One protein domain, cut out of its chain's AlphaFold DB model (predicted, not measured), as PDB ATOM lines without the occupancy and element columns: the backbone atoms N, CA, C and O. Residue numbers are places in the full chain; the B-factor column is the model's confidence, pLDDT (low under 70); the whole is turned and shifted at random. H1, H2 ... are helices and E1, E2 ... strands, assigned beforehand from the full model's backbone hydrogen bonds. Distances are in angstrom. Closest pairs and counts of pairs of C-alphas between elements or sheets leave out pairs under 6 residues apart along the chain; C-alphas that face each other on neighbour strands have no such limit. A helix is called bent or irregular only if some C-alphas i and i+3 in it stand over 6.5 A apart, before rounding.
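This is residues 39 to 234 of the 251 residues of an uncharacterized protein of Bdellovibrionales bacterium GWB1_55_8 (UniProt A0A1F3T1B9). Two curled four-stranded sheets make two lobes, E1 E8 E6 E5 with H5 packed on it and E4 E3 E2 E7 with H4 over one face, and H4 runs on between the lobes until its last residues reach E8. H1 and H2 pack on the first part of H4, and H3 lies beside H2. Residues 42 to 84 and 164 to 181 are long stretches with no named element. The printed part has 196 residues, under half of them in named elements, in the order E1 H1 H2 E2 E3 H3 E4 E5 E6 E7 H4 E8 H5; the class is mixed, helices and strands, and both sheets are antiparallel. It is compact, with a radius of gyration of the C-alphas of 17.6 A and spans of 55 by 44 by 35 A.

E1 is residues 39 to 41, beginning at C-alpha 39 (35.673, -32.405, 35.742). H1 is residues 85 to 89, H2 94 to 103, E2 108 to 115 (22.2 A), E3 121 to 124, H3 132 to 137 and E4 140 to 142. E5 is residues 146 to 153 (20.9 A), E6 156 to 163 (22.7 A) and E7 182 to 187. H4, residues 196 to 211, spans 23.8 A from C-alpha 196 (9.612, -26.781, 51.775); it is irregular, with C-alphas 207 and 210 7.4 A apart. E8 is residues 217 to 223, and H5, 226 to 233, ends at C-alpha 233 (19.834, -20.617, 35.353).

In the strongly twisted sheet E1 E8 E6 E5, N 39 and O 221 are 2.8 A apart, N 222 and O 161 2.8 A, and in the hairpin E5 and E6 N 158 and O 151 2.8 A. H5 is on this sheet at a height of 9.2 A, over E6 and E5; the closest C-alphas of H5 and E6, Cys 229 and Cys 159, are 6.2 A apart. In the sheet E4 E3 E2 E7, N 141 and O 122 are 2.9 A apart, N 110 and O 185 2.8 A, and in the hairpin E2 and E3 N 113 and O 123 2.8 A. H4 is on it at a height of 8.4 A; the closest C-alphas of H4 and E7, Pro 210 and Leu 183, are 6.2 A apart. H4 touches H1, closest at C-alphas Val 200 and Gln 86, 6.5 A, with residues 200 to 204 alone. H4 touches H2 with residues 196 to 200 alone, about perpendicular at 79 degrees, closest at C-alphas Asp 196 and Leu 94, 6.1 A. H2 and H3 touch at a shallow tilt of 20 degrees, opposite ways, closest at C-alphas Cys 100 and Cys 133, 5.4 A. Every O i to N i+4 pair is within hydrogen-bond range in H2, H3 and H5; H4 has 10 of 12, and H1 0 of 1 but 2 of 2 O i to N i+3 pairs.

The two C-alphas farthest apart, Glu 73 and Asn 106, are 55.8 A apart. The printed part has no cut; the links E1 to H1 and E6 to E7 are long. The mean pLDDT of the printed part is 76.9, and 58 residues are under 70, among them 53 to 80 and 167 to 180.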
ATOM      1  N   ARG A  39      35.143 -32.772  34.430       72.44
ATOM      2  CA  ARG A  39      35.673 -32.405  35.742       72.44
ATOM      3  C   ARG A  39      34.939 -33.172  36.837       72.44
ATOM      4  O   ARG A  39      33.736 -33.409  36.756       72.44
ATOM      5  N   ALA A  40      35.684 -33.567  37.861       67.88
ATOM      6  CA  ALA A  40      35.137 -34.176  39.063       67.88
ATOM      7  C   ALA A  40      34.721 -33.060  40.028       67.88
ATOM      8  O   ALA A  40      35.569 -32.491  40.714       67.88
ATOM      9  N   ILE A  41      33.431 -32.725  40.058       68.31
ATOM     10  CA  ILE A  41      32.924 -31.709  40.981       68.31
ATOM     11  C   ILE A  41      32.565 -32.372  42.308       68.31
ATOM     12  O   ILE A  41      31.794 -33.330  42.339       68.31
ATOM     13  N   THR A  42      33.141 -31.866  43.397       63.06
ATOM     14  CA  THR A  42      32.991 -32.404  44.760       63.06
ATOM     15  C   THR A  42      32.011 -31.606  45.622       63.06
ATOM     16  O   THR A  42      31.624 -32.071  46.688       63.06
ATOM     17  N   GLN A  43      31.624 -30.403  45.183       63.09
ATOM     18  CA  GLN A  43      30.688 -29.509  45.866       63.09
ATOM     19  C   GLN A  43      29.900 -28.715  44.823       63.09
ATOM     20  O   GLN A  43      30.485 -28.217  43.862       63.09
ATOM     21  N   PHE A  44      28.595 -28.554  45.024       67.25
ATOM     22  CA  PHE A  44      27.759 -27.682  44.199       67.25
ATOM     23  C   PHE A  44      26.820 -26.859  45.080       67.25
ATOM     24  O   PHE A  44      26.507 -27.233  46.217       67.25
ATOM     25  N   VAL A  45      26.392 -25.713  44.552       65.50
ATOM     26  CA  VAL A  45      25.564 -24.761  45.289       65.50
ATOM     27  C   VAL A  45      24.085 -25.017  44.988       65.50
ATOM     28  O   VAL A  45      23.653 -24.774  43.858       65.50
ATOM     29  N   PRO A  46      23.281 -25.448  45.979       61.03
ATOM     30  CA  PRO A  46      21.907 -25.904  45.797       61.03
ATOM     31  C   PRO A  46      20.990 -24.903  45.099       61.03
ATOM     32  O   PRO A  46      20.167 -25.298  44.282       61.03
ATOM     33  N   TYR A  47      21.122 -23.610  45.408       62.56
ATOM     34  CA  TYR A  47      20.220 -22.580  44.879       62.56
ATOM     35  C   TYR A  47      20.443 -22.270  43.393       62.56
ATOM     36  O   TYR A  47      19.588 -21.650  42.772       62.56
ATOM     37  N   SER A  48      21.562 -22.731  42.829       69.81
ATOM     38  CA  SER A  48      21.859 -22.641  41.396       69.81
ATOM     39  C   SER A  48      21.526 -23.932  40.643       69.81
ATOM     40  O   SER A  48      21.808 -24.034  39.454       69.81
ATOM     41  N   VAL A  49      20.942 -24.938  41.308       79.88
ATOM     42  CA  VAL A  49      20.680 -26.229  40.670       79.88
ATOM     43  C   VAL A  49      19.391 -26.179  39.862       79.88
ATOM     44  O   VAL A  49      18.300 -25.973  40.395       79.88
ATOM     45  N   HIS A  50      19.534 -26.426  38.570       85.06
ATOM     46  CA  HIS A  50      18.442 -26.742  37.662       85.06
ATOM     47  C   HIS A  50      18.646 -28.151  37.115       85.06
ATOM     48  O   HIS A  50      19.707 -28.758  37.273       85.06
ATOM     49  N   PHE A  51      17.629 -28.704  36.474       82.12
ATOM     50  CA  PHE A  51      17.716 -30.031  35.889       82.12
ATOM     51  C   PHE A  51      17.076 -30.066  34.511       82.12
ATOM     52  O   PHE A  51      16.185 -29.274  34.196       82.12
ATOM     53  N   ARG A  52      17.518 -31.024  33.695       74.62
ATOM     54  CA  ARG A  52      16.815 -31.342  32.458       74.62
ATOM     55  C   ARG A  52      15.575 -32.155  32.769       74.62
ATOM     56  O   ARG A  52      15.694 -33.180  33.445       74.62
ATOM     57  N   ARG A  53      14.412 -31.728  32.256       62.66
ATOM     58  CA  ARG A  53      13.123 -32.414  32.467       62.66
ATOM     59  C   ARG A  53      13.278 -33.928  32.329       62.66
ATOM     60  O   ARG A  53      13.908 -34.422  31.390       62.66
ATOM     61  N   THR A  54      12.694 -34.668  33.270       54.06
ATOM     62  CA  THR A  54      12.585 -36.125  33.169       54.06
ATOM     63  C   THR A  54      11.834 -36.486  31.881       54.06
ATOM     64  O   THR A  54      10.977 -35.720  31.435       54.06
ATOM     65  N   PRO A  55      12.177 -37.603  31.215       49.06
ATOM     66  CA  PRO A  55      11.689 -37.888  29.874       49.06
ATOM     67  C   PRO A  55      10.182 -38.166  29.892       49.06
ATOM     68  O   PRO A  55       9.738 -39.287  30.097       49.06
ATOM     69  N   THR A  56       9.382 -37.132  29.655       43.50
ATOM     70  CA  THR A  56       7.975 -37.263  29.271       43.50
ATOM     71  C   THR A  56       7.865 -37.382  27.749       43.50
ATOM     72  O   THR A  56       8.827 -37.118  27.024       43.50
ATOM     73  N   LYS A  57       6.690 -37.753  27.229       37.62
ATOM     74  CA  LYS A  57       6.429 -37.828  25.781       37.62
ATOM     75  C   LYS A  57       6.848 -36.516  25.083       37.62
ATOM     76  O   LYS A  57       6.186 -35.500  25.262       37.62
ATOM     77  N   GLY A  58       7.928 -36.555  24.296       36.22
ATOM     78  CA  GLY A  58       8.496 -35.394  23.588       36.22
ATOM     79  C   GLY A  58       9.963 -35.073  23.914       36.22
ATOM     80  O   GLY A  58      10.587 -34.354  23.141       36.22
ATOM     81  N   ALA A  59      10.528 -35.621  24.996       39.75
ATOM     82  CA  ALA A  59      11.948 -35.460  25.321       39.75
ATOM     83  C   ALA A  59      12.833 -36.375  24.453       39.75
ATOM     84  O   ALA A  59      12.513 -37.551  24.267       39.75
ATOM     85  N   ASP A  60      13.953 -35.853  23.939       46.50
ATOM     86  CA  ASP A  60      14.924 -36.644  23.172       46.50
ATOM     87  C   ASP A  60      15.706 -37.585  24.115       46.50
ATOM     88  O   ASP A  60      16.439 -37.114  24.995       46.50
ATOM     89  N   PRO A  61      15.581 -38.919  23.971       46.47
ATOM     90  CA  PRO A  61      16.284 -39.866  24.827       46.47
ATOM     91  C   PRO A  61      17.807 -39.835  24.632       46.47
ATOM     92  O   PRO A  61      18.525 -40.256  25.539       46.47
ATOM     93  N   TYR A  62      18.309 -39.316  23.507       49.66
ATOM     94  CA  TYR A  62      19.737 -39.262  23.178       49.66
ATOM     95  C   TYR A  62      20.413 -37.950  23.576       49.66
ATOM     96  O   TYR A  62      21.635 -37.832  23.476       49.66
ATOM     97  N   ALA A  63      19.644 -36.970  24.044       52.53
ATOM     98  CA  ALA A  63      20.196 -35.712  24.494       52.53
ATOM     99  C   ALA A  63      20.730 -35.844  25.937       52.53
ATOM    100  O   ALA A  63      20.012 -36.242  26.855       52.53
ATOM    101  N   GLY A  64      22.019 -35.555  26.120       51.00
ATOM    102  CA  GLY A  64      22.737 -35.591  27.399       51.00
ATOM    103  C   GLY A  64      23.947 -34.649  27.372       51.00
ATOM    104  O   GLY A  64      24.171 -34.009  26.334       51.00
ATOM    105  N   PRO A  65      24.745 -34.554  28.452       45.12
ATOM    106  CA  PRO A  65      25.754 -33.509  28.547       45.12
ATOM    107  C   PRO A  65      26.847 -33.692  27.503       45.12
ATOM    108  O   PRO A  65      27.350 -34.801  27.316       45.12
ATOM    109  N   GLY A  66      27.207 -32.607  26.814       45.03
ATOM    110  CA  GLY A  66      28.166 -32.635  25.704       45.03
ATOM    111  C   GLY A  66      27.591 -33.132  24.369       45.03
ATOM    112  O   GLY A  66      28.344 -33.297  23.412       45.03
ATOM    113  N   GLY A  67      26.276 -33.370  24.282       50.50
ATOM    114  CA  GLY A  67      25.576 -33.626  23.020       50.50
ATOM    115  C   GLY A  67      25.457 -32.378  22.133       50.50
ATOM    116  O   GLY A  67      25.956 -31.305  22.465       50.50
ATOM    117  N   ASN A  68      24.748 -32.494  21.007       51.22
ATOM    118  CA  ASN A  68      24.592 -31.397  20.036       51.22
ATOM    119  C   ASN A  68      24.009 -30.098  20.641       51.22
ATOM    120  O   ASN A  68      24.249 -29.022  20.097       51.22
ATOM    121  N   ASP A  69      23.304 -30.192  21.773       49.31
ATOM    122  CA  ASP A  69      22.732 -29.059  22.517       49.31
ATOM    123  C   ASP A  69      23.800 -28.159  23.188       49.31
ATOM    124  O   ASP A  69      23.488 -27.059  23.634       49.31
ATOM    125  N   TYR A  70      25.062 -28.603  23.259       50.53
ATOM    126  CA  TYR A  70      26.162 -27.940  23.983       50.53
ATOM    127  C   TYR A  70      27.138 -27.175  23.070       50.53
ATOM    128  O   TYR A  70      28.193 -26.714  23.517       50.53
ATOM    129  N   VAL A  71      26.812 -27.027  21.781       52.16
ATOM    130  CA  VAL A  71      27.652 -26.310  20.812       52.16
ATOM    131  C   VAL A  71      27.491 -24.798  20.999       52.16
ATOM    132  O   VAL A  71      26.454 -24.230  20.679       52.16
ATOM    133  N   ALA A  72      28.555 -24.130  21.457       45.91
ATOM    134  CA  ALA A  72      28.578 -22.694  21.769       45.91
ATOM    135  C   ALA A  72      28.182 -21.750  20.609       45.91
ATOM    136  O   ALA A  72      27.915 -20.574  20.843       45.91
ATOM    137  N   GLU A  73      28.158 -22.235  19.364       42.91
ATOM    138  CA  GLU A  73      27.860 -21.434  18.169       42.91
ATOM    139  C   GLU A  73      26.358 -21.215  17.920       42.91
ATOM    140  O   GLU A  73      25.997 -20.347  17.123       42.91
ATOM    141  N   LYS A  74      25.467 -21.967  18.584       49.22
ATOM    142  CA  LYS A  74      24.011 -21.790  18.463       49.22
ATOM    143  C   LYS A  74      23.367 -21.803  19.843       49.22
ATOM    144  O   LYS A  74      23.663 -22.667  20.657       49.22
ATOM    145  N   LEU A  75      22.479 -20.837  20.092       47.38
ATOM    146  CA  LEU A  75      21.629 -20.857  21.281       47.38
ATOM    147  C   LEU A  75      20.877 -22.197  21.331       47.38
ATOM    148  O   LEU A  75      20.475 -22.679  20.263       47.38
ATOM    149  N   PRO A  76      20.682 -22.784  22.526       52.81
ATOM    150  CA  PRO A  76      19.885 -23.991  22.659       52.81
ATOM    151  C   PRO A  76      18.525 -23.778  21.988       52.81
ATOM    152  O   PRO A  76      17.901 -22.727  22.162       52.81
ATOM    153  N   ASP A  77      18.095 -24.727  21.154       51.88
ATOM    154  CA  ASP A  77      16.802 -24.610  20.484       51.88
ATOM    155  C   ASP A  77      15.644 -24.816  21.484       51.88
ATOM    156  O   ASP A  77      15.856 -25.073  22.668       51.88
ATOM    157  N   ALA A  78      14.395 -24.698  21.025       49.84
ATOM    158  CA  ALA A  78      13.204 -24.819  21.874       49.84
ATOM    159  C   ALA A  78      13.051 -26.178  22.605       49.84
ATOM    160  O   ALA A  78      12.086 -26.355  23.345       49.84
ATOM    161  N   ARG A  79      13.957 -27.142  22.381       52.69
ATOM    162  CA  ARG A  79      14.018 -28.453  23.048       52.69
ATOM    163  C   ARG A  79      14.995 -28.485  24.230       52.69
ATOM    164  O   ARG A  79      15.163 -29.538  24.853       52.69
ATOM    165  N   PHE A  80      15.675 -27.373  24.519       60.91
ATOM    166  CA  PHE A  80      16.491 -27.238  25.717       60.91
ATOM    167  C   PHE A  80      15.598 -27.048  26.937       60.91
ATOM    168  O   PHE A  80      15.095 -25.968  27.238       60.91
ATOM    169  N   ASP A  81      15.402 -28.160  27.622       70.62
ATOM    170  CA  ASP A  81      14.550 -28.263  28.784       70.62
ATOM    171  C   ASP A  81      15.402 -28.044  30.030       70.62
ATOM    172  O   ASP A  81      16.148 -28.936  30.410       70.62
ATOM    173  N   CYS A  82      15.311 -26.880  30.663       77.25
ATOM    174  CA  CYS A  82      15.959 -26.609  31.942       77.25
ATOM    175  C   CYS A  82      14.919 -26.064  32.923       77.25
ATOM    176  O   CYS A  82      14.281 -25.047  32.657       77.25
ATOM    177  N   GLU A  83      14.715 -26.769  34.035       83.88
ATOM    178  CA  GLU A  83      13.726 -26.415  35.053       83.88
ATOM    179  C   GLU A  83      14.366 -26.237  36.440       83.88
ATOM    180  O   GLU A  83      15.358 -26.904  36.754       83.88
ATOM    181  N   PRO A  84      13.807 -25.355  37.291       86.31
ATOM    182  CA  PRO A  84      14.287 -25.168  38.655       86.31
ATOM    183  C   PRO A  84      13.994 -26.403  39.509       86.31
ATOM    184  O   PRO A  84      12.947 -27.029  39.366       86.31
ATOM    185  N   LEU A  85      14.875 -26.721  40.458       85.62
ATOM    186  CA  LEU A  85      14.796 -27.941  41.270       85.62
ATOM    187  C   LEU A  85      13.424 -28.199  41.927       85.62
ATOM    188  O   LEU A  85      13.007 -29.347  42.061       85.62
ATOM    189  N   GLN A  86      12.701 -27.149  42.320       87.81
ATOM    190  CA  GLN A  86      11.381 -27.262  42.944       87.81
ATOM    191  C   GLN A  86      10.365 -27.981  42.045       87.81
ATOM    192  O   GLN A  86       9.496 -28.685  42.558       87.81
ATOM    193  N   SER A  87      10.465 -27.842  40.718       89.38
ATOM    194  CA  SER A  87       9.513 -28.478  39.802       89.38
ATOM    195  C   SER A  87       9.663 -30.001  39.754       89.38
ATOM    196  O   SER A  87       8.682 -30.683  39.459       89.38
ATOM    197  N   LEU A  88      10.838 -30.545  40.103       89.31
ATOM    198  CA  LEU A  88      11.090 -31.988  40.154       89.31
ATOM    199  C   LEU A  88      10.200 -32.692  41.190       89.31
ATOM    200  O   LEU A  88       9.805 -33.837  40.984       89.31
ATOM    201  N   PHE A  89       9.870 -32.001  42.284       92.25
ATOM    202  CA  PHE A  89       9.095 -32.540  43.408       92.25
ATOM    203  C   PHE A  89       7.713 -31.891  43.550       92.25
ATOM    204  O   PHE A  89       7.084 -32.019  44.595       92.25
ATOM    205  N   LYS A  90       7.223 -31.204  42.509       90.88
ATOM    206  CA  LYS A  90       5.942 -30.471  42.540       90.88
ATOM    207  C   LYS A  90       4.725 -31.351  42.852       90.88
ATOM    208  O   LYS A  90       3.733 -30.849  43.368       90.88
ATOM    209  N   ASP A  91       4.809 -32.637  42.518       91.25
ATOM    210  CA  ASP A  91       3.730 -33.612  42.697       91.25
ATOM    211  C   ASP A  91       3.840 -34.365  44.042       91.25
ATOM    212  O   ASP A  91       3.017 -35.229  44.339       91.25
ATOM    213  N   ILE A  92       4.847 -34.042  44.869       94.00
ATOM    214  CA  ILE A  92       5.035 -34.605  46.211       94.00
ATOM    215  C   ILE A  92       4.416 -33.670  47.254       94.00
ATOM    216  O   ILE A  92       4.696 -32.472  47.280       94.00
ATOM    217  N   ASP A  93       3.629 -34.231  48.176       96.06
ATOM    218  CA  ASP A  93       3.140 -33.518  49.361       96.06
ATOM    219  C   ASP A  93       4.290 -33.274  50.358       96.06
ATOM    220  O   ASP A  93       4.549 -34.081  51.253       96.06
ATOM    221  N   LEU A  94       5.006 -32.159  50.187       95.69
ATOM    222  CA  LEU A  94       6.173 -31.814  51.007       95.69
ATOM    223  C   LEU A  94       5.835 -31.678  52.500       95.69
ATOM    224  O   LEU A  94       6.659 -32.023  53.347       95.69
ATOM    225  N   ASP A  95       4.634 -31.202  52.839       95.81
ATOM    226  CA  ASP A  95       4.192 -31.084  54.230       95.81
ATOM    227  C   ASP A  95       3.922 -32.460  54.851       95.81
ATOM    228  O   ASP A  95       4.386 -32.752  55.959       95.81
ATOM    229  N   GLY A  96       3.247 -33.337  54.104       95.81
ATOM    230  CA  GLY A  96       3.059 -34.738  54.471       95.81
ATOM    231  C   GLY A  96       4.385 -35.477  54.658       95.81
ATOM    232  O   GLY A  96       4.554 -36.192  55.651       95.81
ATOM    233  N   VAL A  97       5.357 -35.253  53.766       95.94
ATOM    234  CA  VAL A  97       6.715 -35.805  53.888       95.94
ATOM    235  C   VAL A  97       7.379 -35.319  55.172       95.94
ATOM    236  O   VAL A  97       7.796 -36.155  55.970       95.94
ATOM    237  N   ARG A  98       7.428 -34.007  55.440       95.31
ATOM    238  CA  ARG A  98       8.025 -33.473  56.682       95.31
ATOM    239  C   ARG A  98       7.426 -34.100  57.932       95.31
ATOM    240  O   ARG A  98       8.160 -34.570  58.801       95.31
ATOM    241  N   LYS A  99       6.094 -34.136  58.010       95.69
ATOM    242  CA  LYS A  99       5.369 -34.735  59.138       95.69
ATOM    243  C   LYS A  99       5.695 -36.216  59.290       95.69
ATOM    244  O   LYS A  99       5.915 -36.670  60.408       95.69
ATOM    245  N   CYS A 100       5.767 -36.955  58.182       95.94
ATOM    246  CA  CYS A 100       6.167 -38.356  58.198       95.94
ATOM    247  C   CYS A 100       7.587 -38.522  58.747       95.94
ATOM    248  O   CYS A 100       7.764 -39.241  59.728       95.94
ATOM    249  N   LEU A 101       8.571 -37.805  58.195       95.06
ATOM    250  CA  LEU A 101       9.972 -37.887  58.618       95.06
ATOM    251  C   LEU A 101      10.153 -37.542  60.103       95.06
ATOM    252  O   LEU A 101      10.878 -38.241  60.804       95.06
ATOM    253  N   ALA A 102       9.451 -36.520  60.599       94.56
ATOM    254  CA  ALA A 102       9.477 -36.135  62.010       94.56
ATOM    255  C   ALA A 102       8.773 -37.143  62.942       94.56
ATOM    256  O   ALA A 102       9.051 -37.169  64.138       94.56
ATOM    257  N   SER A 103       7.854 -37.960  62.418       95.69
ATOM    258  CA  SER A 103       7.096 -38.943  63.209       95.69
ATOM    259  C   SER A 103       7.809 -40.285  63.395       95.69
ATOM    260  O   SER A 103       7.438 -41.055  64.283       95.69
ATOM    261  N   ILE A 104       8.814 -40.593  62.568       95.25
ATOM    262  CA  ILE A 104       9.546 -41.860  62.648       95.25
ATOM    263  C   ILE A 104      10.530 -41.771  63.813       95.25
ATOM    264  O   ILE A 104      11.582 -41.162  63.688       95.25
ATOM    265  N   SER A 105      10.188 -42.379  64.947       94.31
ATOM    266  CA  SER A 105      11.032 -42.393  66.152       94.31
ATOM    267  C   SER A 105      11.875 -43.659  66.304       94.31
ATOM    268  O   SER A 105      12.843 -43.674  67.058       94.31
ATOM    269  N   ASN A 106      11.477 -44.743  65.638       92.88
ATOM    270  CA  ASN A 106      12.131 -46.040  65.756       92.88
ATOM    271  C   ASN A 106      13.253 -46.162  64.730       92.88
ATOM    272  O   ASN A 106      13.114 -45.688  63.603       92.88
ATOM    273  N   GLN A 107      14.330 -46.849  65.113       94.75
ATOM    274  CA  GLN A 107      15.425 -47.113  64.196       94.75
ATOM    275  C   GLN A 107      14.969 -48.061  63.085       94.75
ATOM    276  O   GLN A 107      14.564 -49.193  63.357       94.75
ATOM    277  N   VAL A 108      15.027 -47.595  61.840       94.62
ATOM    278  CA  VAL A 108      14.650 -48.382  60.663       94.62
ATOM    279  C   VAL A 108      15.491 -47.978  59.463       94.62
ATOM    280  O   VAL A 108      15.685 -46.792  59.201       94.62
ATOM    281  N   ASP A 109      15.952 -48.978  58.717       94.19
ATOM    282  CA  ASP A 109      16.577 -48.785  57.417       94.19
ATOM    283  C   ASP A 109      15.560 -49.102  56.326       94.19
ATOM    284  O   ASP A 109      14.997 -50.198  56.280       94.19
ATOM    285  N   VAL A 110      15.351 -48.159  55.415       94.94
ATOM    286  CA  VAL A 110      14.524 -48.369  54.228       94.94
ATOM    287  C   VAL A 110      15.393 -48.363  52.981       94.94
ATOM    288  O   VAL A 110      16.421 -47.683  52.901       94.94
ATOM    289  N   LEU A 111      14.975 -49.142  51.992       94.50
ATOM    290  CA  LEU A 111      15.659 -49.258  50.718       94.50
ATOM    291  C   LEU A 111      14.765 -48.690  49.627       94.50
ATOM    292  O   LEU A 111      13.603 -49.062  49.521       94.50
ATOM    293  N   TYR A 112      15.329 -47.839  48.786       94.38
ATOM    294  CA  TYR A 112      14.734 -47.462  47.520       94.38
ATOM    295  C   TYR A 112      15.571 -48.017  46.371       94.38
ATOM    296  O   TYR A 112      16.806 -48.015  46.420       94.38
ATOM    297  N   ARG A 113      14.906 -48.474  45.312       91.81
ATOM    298  CA  ARG A 113      15.534 -49.018  44.105       91.81
ATOM    299  C   ARG A 113      15.223 -48.135  42.915       91.81
ATOM    300  O   ARG A 113      14.096 -47.676  42.765       91.81
ATOM    301  N   LEU A 114      16.218 -47.906  42.065       88.50
ATOM    302  CA  LEU A 114      16.018 -47.125  40.852       88.50
ATOM    303  C   LEU A 114      15.086 -47.874  39.883       88.50
ATOM    304  O   LEU A 114      15.446 -48.928  39.357       88.50
ATOM    305  N   SER A 115      13.909 -47.305  39.638       84.88
ATOM    306  CA  SER A 115      13.006 -47.633  38.537       84.88
ATOM    307  C   SER A 115      13.173 -46.612  37.409       84.88
ATOM    308  O   SER A 115      13.621 -45.489  37.633       84.88
ATOM    309  N   ARG A 116      12.847 -47.012  36.176       75.75
ATOM    310  CA  ARG A 116      13.025 -46.186  34.966       75.75
ATOM    311  C   ARG A 116      11.722 -45.832  34.266       75.75
ATOM    312  O   ARG A 116      11.675 -44.805  33.595       75.75
ATOM    313  N   ASP A 117      10.709 -46.681  34.393       67.88
ATOM    314  CA  ASP A 117       9.453 -46.547  33.664       67.88
ATOM    315  C   ASP A 117       8.357 -46.015  34.596       67.88
ATOM    316  O   ASP A 117       8.212 -46.539  35.704       67.88
ATOM    317  N   PRO A 118       7.553 -45.020  34.171       69.00
ATOM    318  CA  PRO A 118       7.653 -44.248  32.923       69.00
ATOM    319  C   PRO A 118       8.715 -43.129  32.960       69.00
ATOM    320  O   PRO A 118       9.017 -42.550  31.919       69.00
ATOM    321  N   ALA A 119       9.256 -42.810  34.139       78.56
ATOM    322  CA  ALA A 119      10.340 -41.853  34.337       78.56
ATOM    323  C   ALA A 119      11.279 -42.339  35.460       78.56
ATOM    324  O   ALA A 119      10.842 -43.103  36.323       78.56
ATOM    325  N   PRO A 120      12.555 -41.904  35.487       84.12
ATOM    326  CA  PRO A 120      13.488 -42.334  36.517       84.12
ATOM    327  C   PRO A 120      13.077 -41.867  37.914       84.12
ATOM    328  O   PRO A 120      12.922 -40.671  38.164       84.12
ATOM    329  N   ALA A 121      12.952 -42.817  38.832       91.44
ATOM    330  CA  ALA A 121      12.659 -42.554  40.231       91.44
ATOM    331  C   ALA A 121      13.255 -43.649  41.115       91.44
ATOM    332  O   ALA A 121      13.364 -44.807  40.721       91.44
ATOM    333  N   PHE A 122      13.618 -43.295  42.338       92.88
ATOM    334  CA  PHE A 122      13.859 -44.266  43.392       92.88
ATOM    335  C   PHE A 122      12.511 -44.687  43.974       92.88
ATOM    336  O   PHE A 122      11.843 -43.878  44.609       92.88
ATOM    337  N   THR A 123      12.110 -45.937  43.754       93.88
ATOM    338  CA  THR A 123      10.866 -46.522  44.274       93.88
ATOM    339  C   THR A 123      11.156 -47.286  45.561       93.88
ATOM    340  O   THR A 123      12.111 -48.063  45.627       93.88
ATOM    341  N   LEU A 124      10.341 -47.059  46.588       95.00
ATOM    342  CA  LEU A 124      10.446 -47.698  47.896       95.00
ATOM    343  C   LEU A 124      10.277 -49.222  47.776       95.00
ATOM    344  O   LEU A 124       9.287 -49.704  47.228       95.00
ATOM    345  N   ASP A 125      11.242 -49.976  48.303       94.12
ATOM    346  CA  ASP A 125      11.183 -51.433  48.440       94.12
ATOM    347  C   ASP A 125      10.288 -51.767  49.646       94.12
ATOM    348  O   ASP A 125      10.735 -51.820  50.797       94.12
ATOM    349  N   GLU A 126       8.982 -51.862  49.385       91.69
ATOM    350  CA  GLU A 126       7.962 -52.057  50.413       91.69
ATOM    351  C   GLU A 126       8.144 -53.403  51.130       91.69
ATOM    352  O   GLU A 126       8.036 -54.477  50.542       91.69
ATOM    353  N   ASN A 127       8.363 -53.343  52.442       90.81
ATOM    354  CA  ASN A 127       8.345 -54.508  53.316       90.81
ATOM    355  C   ASN A 127       7.626 -54.182  54.638       90.81
ATOM    356  O   ASN A 127       7.181 -53.050  54.862       90.81
ATOM    357  N   GLU A 128       7.483 -55.177  55.512       86.69
ATOM    358  CA  GLU A 128       6.750 -55.043  56.780       86.69
ATOM    359  C   GLU A 128       7.374 -54.025  57.747       86.69
ATOM    360  O   GLU A 128       6.657 -53.428  58.544       86.69
ATOM    361  N   SER A 129       8.685 -53.781  57.660       88.81
ATOM    362  CA  SER A 129       9.391 -52.841  58.541       88.81
ATOM    363  C   SER A 129       9.266 -51.378  58.110       88.81
ATOM    364  O   SER A 129       9.534 -50.480  58.906       88.81
ATOM    365  N   VAL A 130       8.836 -51.116  56.872       94.44
ATOM    366  CA  VAL A 130       8.726 -49.759  56.327       94.44
ATOM    367  C   VAL A 130       7.553 -49.011  56.985       94.44
ATOM    368  O   VAL A 130       6.414 -49.479  56.888       94.44
ATOM    369  N   PRO A 131       7.778 -47.823  57.583       95.38
ATOM    370  CA  PRO A 131       6.713 -46.988  58.134       95.38
ATOM    371  C   PRO A 131       5.599 -46.676  57.125       95.38
ATOM    372  O   PRO A 131       5.856 -46.217  56.012       95.38
ATOM    373  N   GLU A 132       4.339 -46.835  57.539       95.25
ATOM    374  CA  GLU A 132       3.163 -46.590  56.686       95.25
ATOM    375  C   GLU A 132       3.099 -45.165  56.123       95.25
ATOM    376  O   GLU A 132       2.601 -44.948  55.017       95.25
ATOM    377  N   CYS A 133       3.622 -44.177  56.855       95.50
ATOM    378  CA  CYS A 133       3.651 -42.806  56.363       95.50
ATOM    379  C   CYS A 133       4.574 -42.648  55.143       95.50
ATOM    380  O   CYS A 133       4.232 -41.887  54.242       95.50
ATOM    381  N   LEU A 134       5.680 -43.404  55.056       95.19
ATOM    382  CA  LEU A 134       6.581 -43.375  53.894       95.19
ATOM    383  C   LEU A 134       5.924 -44.032  52.682       95.19
ATOM    384  O   LEU A 134       5.991 -43.482  51.587       95.19
ATOM    385  N   LYS A 135       5.206 -45.144  52.882       94.56
ATOM    386  CA  LYS A 135       4.448 -45.812  51.808       94.56
ATOM    387  C   LYS A 135       3.410 -44.889  51.166       94.56
ATOM    388  O   LYS A 135       3.154 -44.989  49.971       94.56
ATOM    389  N   LYS A 136       2.814 -43.988  51.956       91.31
ATOM    390  CA  LYS A 136       1.796 -43.032  51.493       91.31
ATOM    391  C   LYS A 136       2.385 -41.733  50.947       91.31
ATOM    392  O   LYS A 136       1.921 -41.256  49.920       91.31
ATOM    393  N   GLY A 137       3.353 -41.149  51.652       88.81
ATOM    394  CA  GLY A 137       3.853 -39.798  51.380       88.81
ATOM    395  C   GLY A 137       5.125 -39.739  50.538       88.81
ATOM    396  O   GLY A 137       5.391 -38.709  49.928       88.81
ATOM    397  N   LEU A 138       5.915 -40.817  50.491       94.94
ATOM    398  CA  LEU A 138       7.208 -40.842  49.804       94.94
ATOM    399  C   LEU A 138       7.503 -42.217  49.189       94.94
ATOM    400  O   LEU A 138       8.554 -42.818  49.422       94.94
ATOM    401  N   LYS A 139       6.551 -42.732  48.407       94.50
ATOM    402  CA  LYS A 139       6.712 -44.001  47.684       94.50
ATOM    403  C   LYS A 139       7.790 -43.920  46.605       94.50
ATOM    404  O   LYS A 139       8.491 -44.898  46.357       94.50
ATOM    405  N   GLU A 140       7.918 -42.759  45.976       94.31
ATOM    406  CA  GLU A 140       8.852 -42.516  44.882       94.31
ATOM    407  C   GLU A 140       9.598 -41.203  45.105       94.31
ATOM    408  O   GLU A 140       9.018 -40.213  45.550       94.31
ATOM    409  N   ILE A 141      10.891 -41.197  44.785       94.94
ATOM    410  CA  ILE A 141      11.736 -40.002  44.764       94.94
ATOM    411  C   ILE A 141      12.192 -39.805  43.313       94.94
ATOM    412  O   ILE A 141      13.033 -40.577  42.840       94.94
ATOM    413  N   PRO A 142      11.646 -38.817  42.583       92.62
ATOM    414  CA  PRO A 142      12.042 -38.521  41.211       92.62
ATOM    415  C   PRO A 142      13.546 -38.253  41.082       92.62
ATOM    416  O   PRO A 142      14.141 -37.573  41.919       92.62
ATOM    417  N   VAL A 143      14.157 -38.770  40.014       89.25
ATOM    418  CA  VAL A 143      15.592 -38.621  39.734       89.25
ATOM    419  C   VAL A 143      15.777 -37.872  38.409       89.25
ATOM    420  O   VAL A 143      15.267 -38.321  37.379       89.25
ATOM    421  N   PRO A 144      16.521 -36.752  38.380       85.88
ATOM    422  CA  PRO A 144      16.793 -36.048  37.132       85.88
ATOM    423  C   PRO A 144      17.842 -36.799  36.303       85.88
ATOM    424  O   PRO A 144      18.762 -37.397  36.848       85.88
ATOM    425  N   ARG A 145      17.766 -36.746  34.968       77.19
ATOM    426  CA  ARG A 145      18.810 -37.350  34.105       77.19
ATOM    427  C   ARG A 145      20.100 -36.540  34.090       77.19
ATOM    428  O   ARG A 145      21.185 -37.081  33.887       77.19
ATOM    429  N   GLU A 146      19.962 -35.237  34.260       80.62
ATOM    430  CA  GLU A 146      21.028 -34.265  34.098       80.62
ATOM    431  C   GLU A 146      20.741 -33.076  35.005       80.62
ATOM    432  O   GLU A 146      19.595 -32.637  35.119       80.62
ATOM    433  N   ILE A 147      21.791 -32.584  35.652       85.94
ATOM    434  CA  ILE A 147      21.740 -31.433  36.548       85.94
ATOM    435  C   ILE A 147      22.660 -30.343  36.013       85.94
ATOM    436  O   ILE A 147      23.780 -30.628  35.597       85.94
ATOM    437  N   PHE A 148      22.192 -29.102  36.045       85.94
ATOM    438  CA  PHE A 148      22.960 -27.898  35.754       85.94
ATOM    439  C   PHE A 148      23.189 -27.162  37.060       85.94
ATOM    440  O   PHE A 148      22.257 -27.007  37.847       85.94
ATOM    441  N   PHE A 149      24.412 -26.722  37.312       84.38
ATOM    442  CA  PHE A 149      24.743 -26.034  38.554       84.38
ATOM    443  C   PHE A 149      25.955 -25.129  38.373       84.38
ATOM    444  O   PHE A 149      26.763 -25.314  37.459       84.38
ATOM    445  N   GLU A 150      26.107 -24.176  39.286       81.19
ATOM    446  CA  GLU A 150      27.307 -23.358  39.381       81.19
ATOM    447  C   GLU A 150      28.225 -23.834  40.502       81.19
ATOM    448  O   GLU A 150      27.808 -24.333  41.554       81.19
ATOM    449  N   THR A 151      29.513 -23.624  40.274       76.44
ATOM    450  CA  THR A 151      30.560 -23.715  41.285       76.44
ATOM    451  C   THR A 151      31.496 -22.518  41.151       76.44
ATOM    452  O   THR A 151      31.545 -21.872  40.104       76.44
ATOM    453  N   VAL A 152      32.222 -22.188  42.218       73.62
ATOM    454  CA  VAL A 152      33.196 -21.092  42.207       73.62
ATOM    455  C   VAL A 152      34.579 -21.670  41.933       73.62
ATOM    456  O   VAL A 152      35.161 -22.334  42.789       73.62
ATOM    457  N   GLU A 153      35.123 -21.379  40.755       72.81
ATOM    458  CA  GLU A 153      36.508 -21.691  40.405       72.81
ATOM    459  C   GLU A 153      37.304 -20.397  40.248       72.81
ATOM    460  O   GLU A 153      36.858 -19.464  39.584       72.81
ATOM    461  N   GLU A 154      38.485 -20.319  40.869       73.19
ATOM    462  CA  GLU A 154      39.378 -19.153  40.756       73.19
ATOM    463  C   GLU A 154      38.667 -17.801  41.013       73.19
ATOM    464  O   GLU A 154      38.969 -16.781  40.397       73.19
ATOM    465  N   SER A 155      37.720 -17.781  41.960       69.25
ATOM    466  CA  SER A 155      36.882 -16.616  42.313       69.25
ATOM    467  C   SER A 155      35.868 -16.181  41.245       69.25
ATOM    468  O   SER A 155      35.384 -15.049  41.281       69.25
ATOM    469  N   ARG A 156      35.528 -17.051  40.290       72.50
ATOM    470  CA  ARG A 156      34.487 -16.809  39.284       72.50
ATOM    471  C   ARG A 156      33.438 -17.922  39.321       72.50
ATOM    472  O   ARG A 156      33.813 -19.086  39.455       72.50
ATOM    473  N   PRO A 157      32.142 -17.595  39.190       74.06
ATOM    474  CA  PRO A 157      31.125 -18.612  38.984       74.06
ATOM    475  C   PRO A 157      31.331 -19.261  37.611       74.06
ATOM    476  O   PRO A 157      31.517 -18.571  36.605       74.06
ATOM    477  N   VAL A 158      31.333 -20.589  37.587       79.44
ATOM    478  CA  VAL A 158      31.463 -21.416  36.387       79.44
ATOM    479  C   VAL A 158      30.345 -22.451  36.391       79.44
ATOM    480  O   VAL A 158      30.090 -23.097  37.410       79.44
ATOM    481  N   CYS A 159      29.683 -22.606  35.246       81.88
ATOM    482  CA  CYS A 159      28.548 -23.503  35.099       81.88
ATOM    483  C   CYS A 159      28.975 -24.874  34.578       81.88
ATOM    484  O   CYS A 159      29.773 -24.992  33.643       81.88
ATOM    485  N   TYR A 160      28.381 -25.908  35.159       84.12
ATOM    486  CA  TYR A 160      28.611 -27.297  34.799       84.12
ATOM    487  C   TYR A 160      27.293 -28.036  34.596       84.12
ATOM    488  O   TYR A 160      26.271 -27.689  35.186       84.12
ATOM    489  N   ALA A 161      27.345 -29.081  33.773       83.25
ATOM    490  CA  ALA A 161      26.278 -30.054  33.610       83.25
ATOM    491  C   ALA A 161      26.796 -31.437  34.012       83.25
ATOM    492  O   ALA A 161      27.813 -31.898  33.492       83.25
ATOM    493  N   GLY A 162      26.111 -32.100  34.939       81.06
ATOM    494  CA  GLY A 162      26.409 -33.466  35.367       81.06
ATOM    495  C   GLY A 162      25.357 -34.440  34.850       81.06
ATOM    496  O   GLY A 162      24.170 -34.252  35.121       81.06
ATOM    497  N   ARG A 163      25.768 -35.504  34.144       78.56
ATOM    498  CA  ARG A 163      24.858 -36.621  33.822       78.56
ATOM    499  C   ARG A 163      24.712 -37.494  35.057       78.56
ATOM    500  O   ARG A 163      25.716 -37.985  35.573       78.56
ATOM    501  N   LEU A 164      23.483 -37.791  35.461       78.75
ATOM    502  CA  LEU A 164      23.248 -38.915  36.357       78.75
ATOM    503  C   LEU A 164      23.192 -40.171  35.496       78.75
ATOM    504  O   LEU A 164      22.337 -40.302  34.617       78.75
ATOM    505  N   ASN A 165      24.148 -41.079  35.698       73.19
ATOM    506  CA  ASN A 165      24.230 -42.310  34.921       73.19
ATOM    507  C   ASN A 165      23.122 -43.299  35.332       73.19
ATOM    508  O   ASN A 165      23.354 -44.232  36.096       73.19
ATOM    509  N   ILE A 166      21.894 -43.024  34.888       73.88
ATOM    510  CA  ILE A 166      20.676 -43.825  35.118       73.88
ATOM    511  C   ILE A 166      20.648 -45.054  34.196       73.88
ATOM    512  O   ILE A 166      20.005 -46.063  34.487       73.88
ATOM    513  N   GLU A 167      21.348 -44.967  33.069       62.84
ATOM    514  CA  GLU A 167      21.537 -46.043  32.104       62.84
ATOM    515  C   GLU A 167      22.827 -46.786  32.485       62.84
ATOM    516  O   GLU A 167      23.903 -46.221  32.352       62.84
ATOM    517  N   GLU A 168      22.757 -48.017  33.002       57.03
ATOM    518  CA  GLU A 168      23.966 -48.765  33.391       57.03
ATOM    519  C   GLU A 168      24.193 -49.991  32.488       57.03
ATOM    520  O   GLU A 168      23.255 -50.725  32.170       57.03
ATOM    521  N   ASP A 169      25.457 -50.128  32.076       45.59
ATOM    522  CA  ASP A 169      26.160 -51.217  31.392       45.59
ATOM    523  C   ASP A 169      25.456 -51.905  30.208       45.59
ATOM    524  O   ASP A 169      24.762 -52.915  30.341       45.59
ATOM    525  N   GLU A 170      25.761 -51.438  28.990       38.84
ATOM    526  CA  GLU A 170      25.718 -52.302  27.807       38.84
ATOM    527  C   GLU A 170      26.778 -53.404  27.956       38.84
ATOM    528  O   GLU A 170      27.906 -53.293  27.476       38.84
ATOM    529  N   LEU A 171      26.427 -54.501  28.625       42.91
ATOM    530  CA  LEU A 171      27.220 -55.718  28.546       42.91
ATOM    531  C   LEU A 171      26.868 -56.412  27.223       42.91
ATOM    532  O   LEU A 171      25.769 -56.938  27.063       42.91
ATOM    533  N   PHE A 172      27.794 -56.401  26.261       40.72
ATOM    534  CA  PHE A 172      27.647 -57.106  24.979       40.72
ATOM    535  C   PHE A 172      26.339 -56.792  24.223       40.72
ATOM    536  O   PHE A 172      25.639 -57.710  23.802       40.72
ATOM    537  N   TRP A 173      26.003 -55.510  24.029       48.22
ATOM    538  CA  TRP A 173      24.832 -55.069  23.240       48.22
ATOM    539  C   TRP A 173      23.459 -55.520  23.782       48.22
ATOM    540  O   TRP A 173      22.434 -55.282  23.144       48.22
ATOM    541  N   VAL A 174      23.412 -56.141  24.965       46.41
ATOM    542  CA  VAL A 174      22.176 -56.542  25.641       46.41
ATOM    543  C   VAL A 174      21.961 -55.617  26.833       46.41
ATOM    544  O   VAL A 174      22.751 -55.601  27.775       46.41
ATOM    545  N   LYS A 175      20.861 -54.856  26.814       46.69
ATOM    546  CA  LYS A 175      20.405 -54.071  27.969       46.69
ATOM    547  C   LYS A 175      19.938 -55.033  29.063       46.69
ATOM    548  O   LYS A 175      18.769 -55.412  29.083       46.69
ATOM    549  N   LEU A 176      20.832 -55.463  29.949       49.06
ATOM    550  CA  LEU A 176      20.454 -56.274  31.105       49.06
ATOM    551  C   LEU A 176      19.850 -55.363  32.185       49.06
ATOM    552  O   LEU A 176      20.523 -54.455  32.672       49.06
ATOM    553  N   PRO A 177      18.582 -55.562  32.584       43.84
ATOM    554  CA  PRO A 177      17.966 -54.777  33.639       43.84
ATOM    555  C   PRO A 177      18.426 -55.325  34.990       43.84
ATOM    556  O   PRO A 177      17.730 -56.115  35.616       43.84
ATOM    557  N   ILE A 178      19.607 -54.928  35.454       49.69
ATOM    558  CA  ILE A 178      19.973 -55.140  36.855       49.69
ATOM    559  C   ILE A 178      20.232 -53.768  37.453       49.69
ATOM    560  O   ILE A 178      21.340 -53.249  37.410       49.69
ATOM    561  N   ALA A 179      19.161 -53.168  37.976       53.56
ATOM    562  CA  ALA A 179      19.198 -51.949  38.766       53.56
ATOM    563  C   ALA A 179      20.115 -52.154  39.985       53.56
ATOM    564  O   ALA A 179      19.687 -52.669  41.020       53.56
ATOM    565  N   ARG A 180      21.399 -51.805  39.854       63.03
ATOM    566  CA  ARG A 180      22.366 -51.850  40.963       63.03
ATOM    567  C   ARG A 180      22.286 -50.607  41.838       63.03
ATOM    568  O   ARG A 180      22.624 -50.678  43.017       63.03
ATOM    569  N   LYS A 181      21.802 -49.484  41.295       83.31
ATOM    570  CA  LYS A 181      21.653 -48.249  42.064       83.31
ATOM    571  C   LYS A 181      20.468 -48.344  43.017       83.31
ATOM    572  O   LYS A 181      19.309 -48.463  42.617       83.31
ATOM    573  N   ALA A 182      20.802 -48.263  44.291       88.88
ATOM    574  CA  ALA A 182      19.878 -48.247  45.400       88.88
ATOM    575  C   ALA A 182      20.251 -47.100  46.335       88.88
ATOM    576  O   ALA A 182      21.420 -46.734  46.461       88.88
ATOM    577  N   LEU A 183      19.244 -46.566  47.004       91.50
ATOM    578  CA  LEU A 183      19.388 -45.585  48.061       91.50
ATOM    579  C   LEU A 183      18.936 -46.248  49.360       91.50
ATOM    580  O   LEU A 183      17.780 -46.649  49.481       91.50
ATOM    581  N   ARG A 184      19.844 -46.376  50.326       92.56
ATOM    582  CA  ARG A 184      19.500 -46.804  51.683       92.56
ATOM    583  C   ARG A 184      19.394 -45.568  52.565       92.56
ATOM    584  O   ARG A 184      20.336 -44.781  52.606       92.56
ATOM    585  N   LEU A 185      18.263 -45.415  53.243       92.88
ATOM    586  CA  LEU A 185      18.019 -44.337  54.195       92.88
ATOM    587  C   LEU A 185      17.808 -44.934  55.579       92.88
ATOM    588  O   LEU A 185      17.047 -45.890  55.724       92.88
ATOM    589  N   SER A 186      18.462 -44.348  56.571       93.31
ATOM    590  CA  SER A 186      18.316 -44.719  57.974       93.31
ATOM    591  C   SER A 186      17.500 -43.652  58.692       93.31
ATOM    592  O   SER A 186      17.717 -42.458  58.489       93.31
ATOM    593  N   PHE A 187      16.560 -44.094  59.522       93.69
ATOM    594  CA  PHE A 187      15.720 -43.244  60.357       93.69
ATOM    595  C   PHE A 187      15.888 -43.592  61.842       93.69
ATOM    596  O   PHE A 187      16.275 -44.725  62.135       93.69
ATOM    597  N   PRO A 188      15.565 -42.673  62.777       94.75
ATOM    598  CA  PRO A 188      15.174 -41.272  62.551       94.75
ATOM    599  C   PRO A 188      16.270 -40.450  61.861       94.75
ATOM    600  O   PRO A 188      17.444 -40.800  61.925       94.75
ATOM    601  N   LEU A 189      15.886 -39.357  61.198       90.31
ATOM    602  CA  LEU A 189      16.859 -38.352  60.765       90.31
ATOM    603  C   LEU A 189      17.322 -37.549  61.983       90.31
ATOM    604  O   LEU A 189      16.485 -37.166  62.799       90.31
ATOM    605  N   ASP A 190      18.613 -37.219  62.054       87.75
ATOM    606  CA  ASP A 190      19.156 -36.373  63.130       87.75
ATOM    607  C   ASP A 190      18.473 -34.996  63.177       87.75
ATOM    608  O   ASP A 190      18.202 -34.453  64.249       87.75
ATOM    609  N   ALA A 191      18.173 -34.438  62.002       87.25
ATOM    610  CA  ALA A 191      17.471 -33.171  61.839       87.25
ATOM    611  C   ALA A 191      16.459 -33.270  60.682       87.25
ATOM    612  O   ALA A 191      16.835 -33.108  59.517       87.25
ATOM    613  N   PRO A 192      15.174 -33.550  60.969       89.62
ATOM    614  CA  PRO A 192      14.120 -33.496  59.963       89.62
ATOM    615  C   PRO A 192      13.987 -32.083  59.357       89.62
ATOM    616  O   PRO A 192      14.179 -31.095  60.073       89.62
ATOM    617  N   PRO A 193      13.639 -31.960  58.063       90.81
ATOM    618  CA  PRO A 193      13.497 -30.661  57.411       90.81
ATOM    619  C   PRO A 193      12.292 -29.888  57.960       90.81
ATOM    620  O   PRO A 193      11.213 -30.452  58.149       90.81
ATOM    621  N   ASN A 194      12.453 -28.578  58.152       90.31
ATOM    622  CA  ASN A 194      11.443 -27.698  58.756       90.31
ATOM    623  C   ASN A 194      10.731 -26.789  57.740       90.31
ATOM    624  O   ASN A 194       9.793 -26.078  58.093       90.31
ATOM    625  N   SER A 195      11.159 -26.799  56.476       90.25
ATOM    626  CA  SER A 195      10.589 -25.973  55.404       90.25
ATOM    627  C   SER A 195      10.496 -26.729  54.078       90.25
ATOM    628  O   SER A 195      11.171 -27.742  53.884       90.25
ATOM    629  N   ASP A 196       9.687 -26.228  53.138       90.56
ATOM    630  CA  ASP A 196       9.612 -26.781  51.775       90.56
ATOM    631  C   ASP A 196      10.984 -26.753  51.094       90.56
ATOM    632  O   ASP A 196      11.387 -27.735  50.478       90.56
ATOM    633  N   ALA A 197      11.736 -25.660  51.270       86.06
ATOM    634  CA  ALA A 197      13.072 -25.516  50.705       86.06
ATOM    635  C   ALA A 197      14.034 -26.584  51.246       86.06
ATOM    636  O   ALA A 197      14.674 -27.276  50.461       86.06
ATOM    637  N   GLU A 198      14.097 -26.776  52.566       86.88
ATOM    638  CA  GLU A 198      14.919 -27.836  53.170       86.88
ATOM    639  C   GLU A 198      14.475 -29.232  52.728       86.88
ATOM    640  O   GLU A 198      15.313 -30.090  52.465       86.88
ATOM    641  N   THR A 199      13.164 -29.449  52.594       91.69
ATOM    642  CA  THR A 199      12.608 -30.736  52.152       91.69
ATOM    643  C   THR A 199      13.030 -31.042  50.714       91.69
ATOM    644  O   THR A 199      13.517 -32.133  50.439       91.69
ATOM    645  N   VAL A 200      12.915 -30.070  49.804       91.12
ATOM    646  CA  VAL A 200      13.361 -30.198  48.407       91.12
ATOM    647  C   VAL A 200      14.857 -30.493  48.331       91.12
ATOM    648  O   VAL A 200      15.269 -31.376  47.581       91.12
ATOM    649  N   LEU A 201      15.674 -29.798  49.125       86.75
ATOM    650  CA  LEU A 201      17.118 -30.035  49.166       86.75
ATOM    651  C   LEU A 201      17.460 -31.431  49.689       86.75
ATOM    652  O   LEU A 201      18.332 -32.092  49.124       86.75
ATOM    653  N   LEU A 202      16.755 -31.899  50.720       89.12
ATOM    654  CA  LEU A 202      16.919 -33.248  51.249       89.12
ATOM    655  C   LEU A 202      16.570 -34.298  50.186       89.12
ATOM    656  O   LEU A 202      17.404 -35.147  49.870       89.12
ATOM    657  N   LEU A 203      15.384 -34.202  49.578       92.94
ATOM    658  CA  LEU A 203      14.935 -35.130  48.535       92.94
ATOM    659  C   LEU A 203      15.874 -35.129  47.326       92.94
ATOM    660  O   LEU A 203      16.200 -36.190  46.795       92.94
ATOM    661  N   PHE A 204      16.371 -33.960  46.922       90.50
ATOM    662  CA  PHE A 204      17.361 -33.866  45.856       90.50
ATOM    663  C   PHE A 204      18.680 -34.534  46.235       90.50
ATOM    664  O   PHE A 204      19.227 -35.293  45.437       90.50
ATOM    665  N   SER A 205      19.175 -34.309  47.456       87.38
ATOM    666  CA  SER A 205      20.409 -34.943  47.931       87.38
ATOM    667  C   SER A 205      20.299 -36.470  47.904       87.38
ATOM    668  O   SER A 205      21.208 -37.153  47.428       87.38
ATOM    669  N   TRP A 206      19.148 -37.011  48.306       91.62
ATOM    670  CA  TRP A 206      18.818 -38.428  48.197       91.62
ATOM    671  C   TRP A 206      18.772 -38.903  46.741       91.62
ATOM    672  O   TRP A 206      19.397 -39.912  46.416       91.62
ATOM    673  N   ALA A 207      18.118 -38.149  45.853       90.81
ATOM    674  CA  ALA A 207      17.987 -38.477  44.433       90.81
ATOM    675  C   ALA A 207      19.333 -38.569  43.694       90.81
ATOM    676  O   ALA A 207      19.461 -39.326  42.735       90.81
ATOM    677  N   ILE A 208      20.351 -37.826  44.126       86.44
ATOM    678  CA  ILE A 208      21.668 -37.837  43.474       86.44
ATOM    679  C   ILE A 208      22.694 -38.717  44.197       86.44
ATOM    680  O   ILE A 208      23.694 -39.090  43.589       86.44
ATOM    681  N   THR A 209      22.486 -39.052  45.479       86.06
ATOM    682  CA  THR A 209      23.484 -39.733  46.330       86.06
ATOM    683  C   THR A 209      24.064 -41.005  45.694       86.06
ATOM    684  O   THR A 209      25.289 -41.131  45.673       86.06
ATOM    685  N   PRO A 210      23.265 -41.911  45.094       85.88
ATOM    686  CA  PRO A 210      23.795 -43.134  44.476       85.88
ATOM    687  C   PRO A 210      24.603 -42.923  43.180       85.88
ATOM    688  O   PRO A 210      25.078 -43.892  42.579       85.88
ATOM    689  N   PHE A 211      24.720 -41.685  42.697       82.38
ATOM    690  CA  PHE A 211      25.448 -41.329  41.475       82.38
ATOM    691  C   PHE A 211      26.812 -40.687  41.741       82.38
ATOM    692  O   PHE A 211      27.535 -40.394  40.790       82.38
ATOM    693  N   TRP A 212      27.186 -40.484  43.004       78.00
ATOM    694  CA  TRP A 212      28.523 -40.014  43.348       78.00
ATOM    695  C   TRP A 212      29.542 -41.142  43.159       78.00
ATOM    696  O   TRP A 212      29.302 -42.275  43.568       78.00
ATOM    697  N   ASN A 213      30.696 -40.834  42.570       71.00
ATOM    698  CA  ASN A 213      31.839 -41.748  42.571       71.00
ATOM    699  C   ASN A 213      32.426 -41.805  43.975       71.00
ATOM    700  O   ASN A 213      32.728 -40.752  44.498       71.00
ATOM    701  N   ASP A 214      32.675 -42.961  44.580       67.25
ATOM    702  CA  ASP A 214      33.134 -42.997  45.980       67.25
ATOM    703  C   ASP A 214      34.578 -42.497  46.191       67.25
ATOM    704  O   ASP A 214      34.979 -42.195  47.317       67.25
ATOM    705  N   THR A 215      35.405 -42.393  45.139       65.75
ATOM    706  CA  THR A 215      36.817 -41.983  45.275       65.75
ATOM    707  C   THR A 215      37.357 -41.278  44.016       65.75
ATOM    708  O   THR A 215      37.712 -41.957  43.053       65.75
ATOM    709  N   PRO A 216      37.481 -39.933  43.995       66.38
ATOM    710  CA  PRO A 216      36.957 -38.971  44.969       66.38
ATOM    711  C   PRO A 216      35.432 -38.835  44.871       66.38
ATOM    712  O   PRO A 216      34.890 -38.906  43.763       66.38
ATOM    713  N   ARG A 217      34.775 -38.549  46.011       69.56
ATOM    714  CA  ARG A 217      33.338 -38.228  46.096       69.56
ATOM    715  C   ARG A 217      32.982 -37.073  45.174       69.56
ATOM    716  O   ARG A 217      33.162 -35.915  45.532       69.56
ATOM    717  N   SER A 218      32.536 -37.402  43.963       77.25
ATOM    718  CA  SER A 218      32.309 -36.422  42.901       77.25
ATOM    719  C   SER A 218      31.244 -36.851  41.901       77.25
ATOM    720  O   SER A 218      30.991 -38.044  41.716       77.25
ATOM    721  N   ILE A 219      30.668 -35.860  41.222       74.38
ATOM    722  CA  ILE A 219      29.817 -36.052  40.049       74.38
ATOM    723  C   ILE A 219      30.625 -35.656  38.801       74.38
ATOM    724  O   ILE A 219      31.087 -34.510  38.708       74.38
ATOM    725  N   PRO A 220      30.821 -36.574  37.834       76.44
ATOM    726  CA  PRO A 220      31.425 -36.247  36.547       76.44
ATOM    727  C   PRO A 220      30.597 -35.187  35.824       76.44
ATOM    728  O   PRO A 220      29.425 -35.407  35.517       76.44
ATOM    729  N   SER A 221      31.207 -34.034  35.562       80.81
ATOM    730  CA  SER A 221      30.502 -32.871  35.027       80.81
ATOM    731  C   SER A 221      31.273 -32.225  33.884       80.81
ATOM    732  O   SER A 221      32.502 -32.200  33.891       80.81
ATOM    733  N   VAL A 222      30.567 -31.695  32.894       80.81
ATOM    734  CA  VAL A 222      31.148 -30.998  31.738       80.81
ATOM    735  C   VAL A 222      30.887 -29.505  31.835       80.81
ATOM    736  O   VAL A 222      29.892 -29.082  32.420       80.81
ATOM    737  N   PHE A 223      31.790 -28.707  31.274       79.44
ATOM    738  CA  PHE A 223      31.624 -27.259  31.221       79.44
ATOM    739  C   PHE A 223      30.409 -26.884  30.363       79.44
ATOM    740  O   PHE A 223      30.222 -27.415  29.267       79.44
ATOM    741  N   VAL A 224      29.618 -25.928  30.849       79.12
ATOM    742  CA  VAL A 224      28.463 -25.377  30.136       79.12
ATOM    743  C   VAL A 224      28.809 -23.967  29.661       79.12
ATOM    744  O   VAL A 224      29.127 -23.120  30.496       79.12
ATOM    745  N   PRO A 225      28.741 -23.673  28.348       77.69
ATOM    746  CA  PRO A 225      28.979 -22.324  27.842       77.69
ATOM    747  C   PRO A 225      28.037 -21.288  28.468       77.69
ATOM    748  O   PRO A 225      26.854 -21.566  28.654       77.69
ATOM    749  N   ASP A 226      28.538 -20.072  28.703       77.75
ATOM    750  CA  ASP A 226      27.801 -18.996  29.389       77.75
ATOM    751  C   ASP A 226      26.409 -18.736  28.793       77.75
ATOM    752  O   ASP A 226      25.455 -18.556  29.538       77.75
ATOM    753  N   ALA A 227      26.262 -18.790  27.464       74.00
ATOM    754  CA  ALA A 227      24.971 -18.598  26.798       74.00
ATOM    755  C   ALA A 227      23.935 -19.678  27.166       74.00
ATOM    756  O   ALA A 227      22.757 -19.375  27.338       74.00
ATOM    757  N   VAL A 228      24.374 -20.934  27.303       75.12
ATOM    758  CA  VAL A 228      23.526 -22.053  27.743       75.12
ATOM    759  C   VAL A 228      23.236 -21.923  29.236       75.12
ATOM    760  O   VAL A 228      22.107 -22.133  29.670       75.12
ATOM    761  N   CYS A 229      24.238 -21.516  30.017       78.88
ATOM    762  CA  CYS A 229      24.065 -21.286  31.443       78.88
ATOM    763  C   CYS A 229      23.053 -20.167  31.731       78.88
ATOM    764  O   CYS A 229      22.155 -20.353  32.546       78.88
ATOM    765  N   ASP A 230      23.131 -19.041  31.019       79.25
ATOM    766  CA  ASP A 230      22.187 -17.928  31.161       79.25
ATOM    767  C   ASP A 230      20.774 -18.299  30.723       79.25
ATOM    768  O   ASP A 230      19.812 -17.858  31.348       79.25
ATOM    769  N   ALA A 231      20.643 -19.117  29.676       77.69
ATOM    770  CA  ALA A 231      19.350 -19.638  29.250       77.69
ATOM    771  C   ALA A 231      18.732 -20.585  30.294       77.69
ATOM    772  O   ALA A 231      17.514 -20.614  30.438       77.69
ATOM    773  N   CYS A 232      19.563 -21.343  31.017       79.25
ATOM    774  CA  CYS A 232      19.131 -22.340  31.993       79.25
ATOM    775  C   CYS A 232      18.865 -21.738  33.379       79.25
ATOM    776  O   CYS A 232      17.757 -21.819  33.898       79.25
ATOM    777  N   LEU A 233      19.881 -21.116  33.979       79.44
ATOM    778  CA  LEU A 233      19.834 -20.617  35.353       79.44
ATOM    779  C   LEU A 233      19.258 -19.201  35.431       79.44
ATOM    780  O   LEU A 233      18.698 -18.815  36.453       79.44
ATOM    781  N   GLY A 234      19.378 -18.419  34.357       75.19
ATOM    782  CA  GLY A 234      19.065 -16.995  34.351       75.19
ATOM    783  C   GLY A 234      20.184 -16.148  34.965       75.19
ATOM    784  O   GLY A 234      20.758 -16.470  36.002       75.19
TER     785      GLY A 234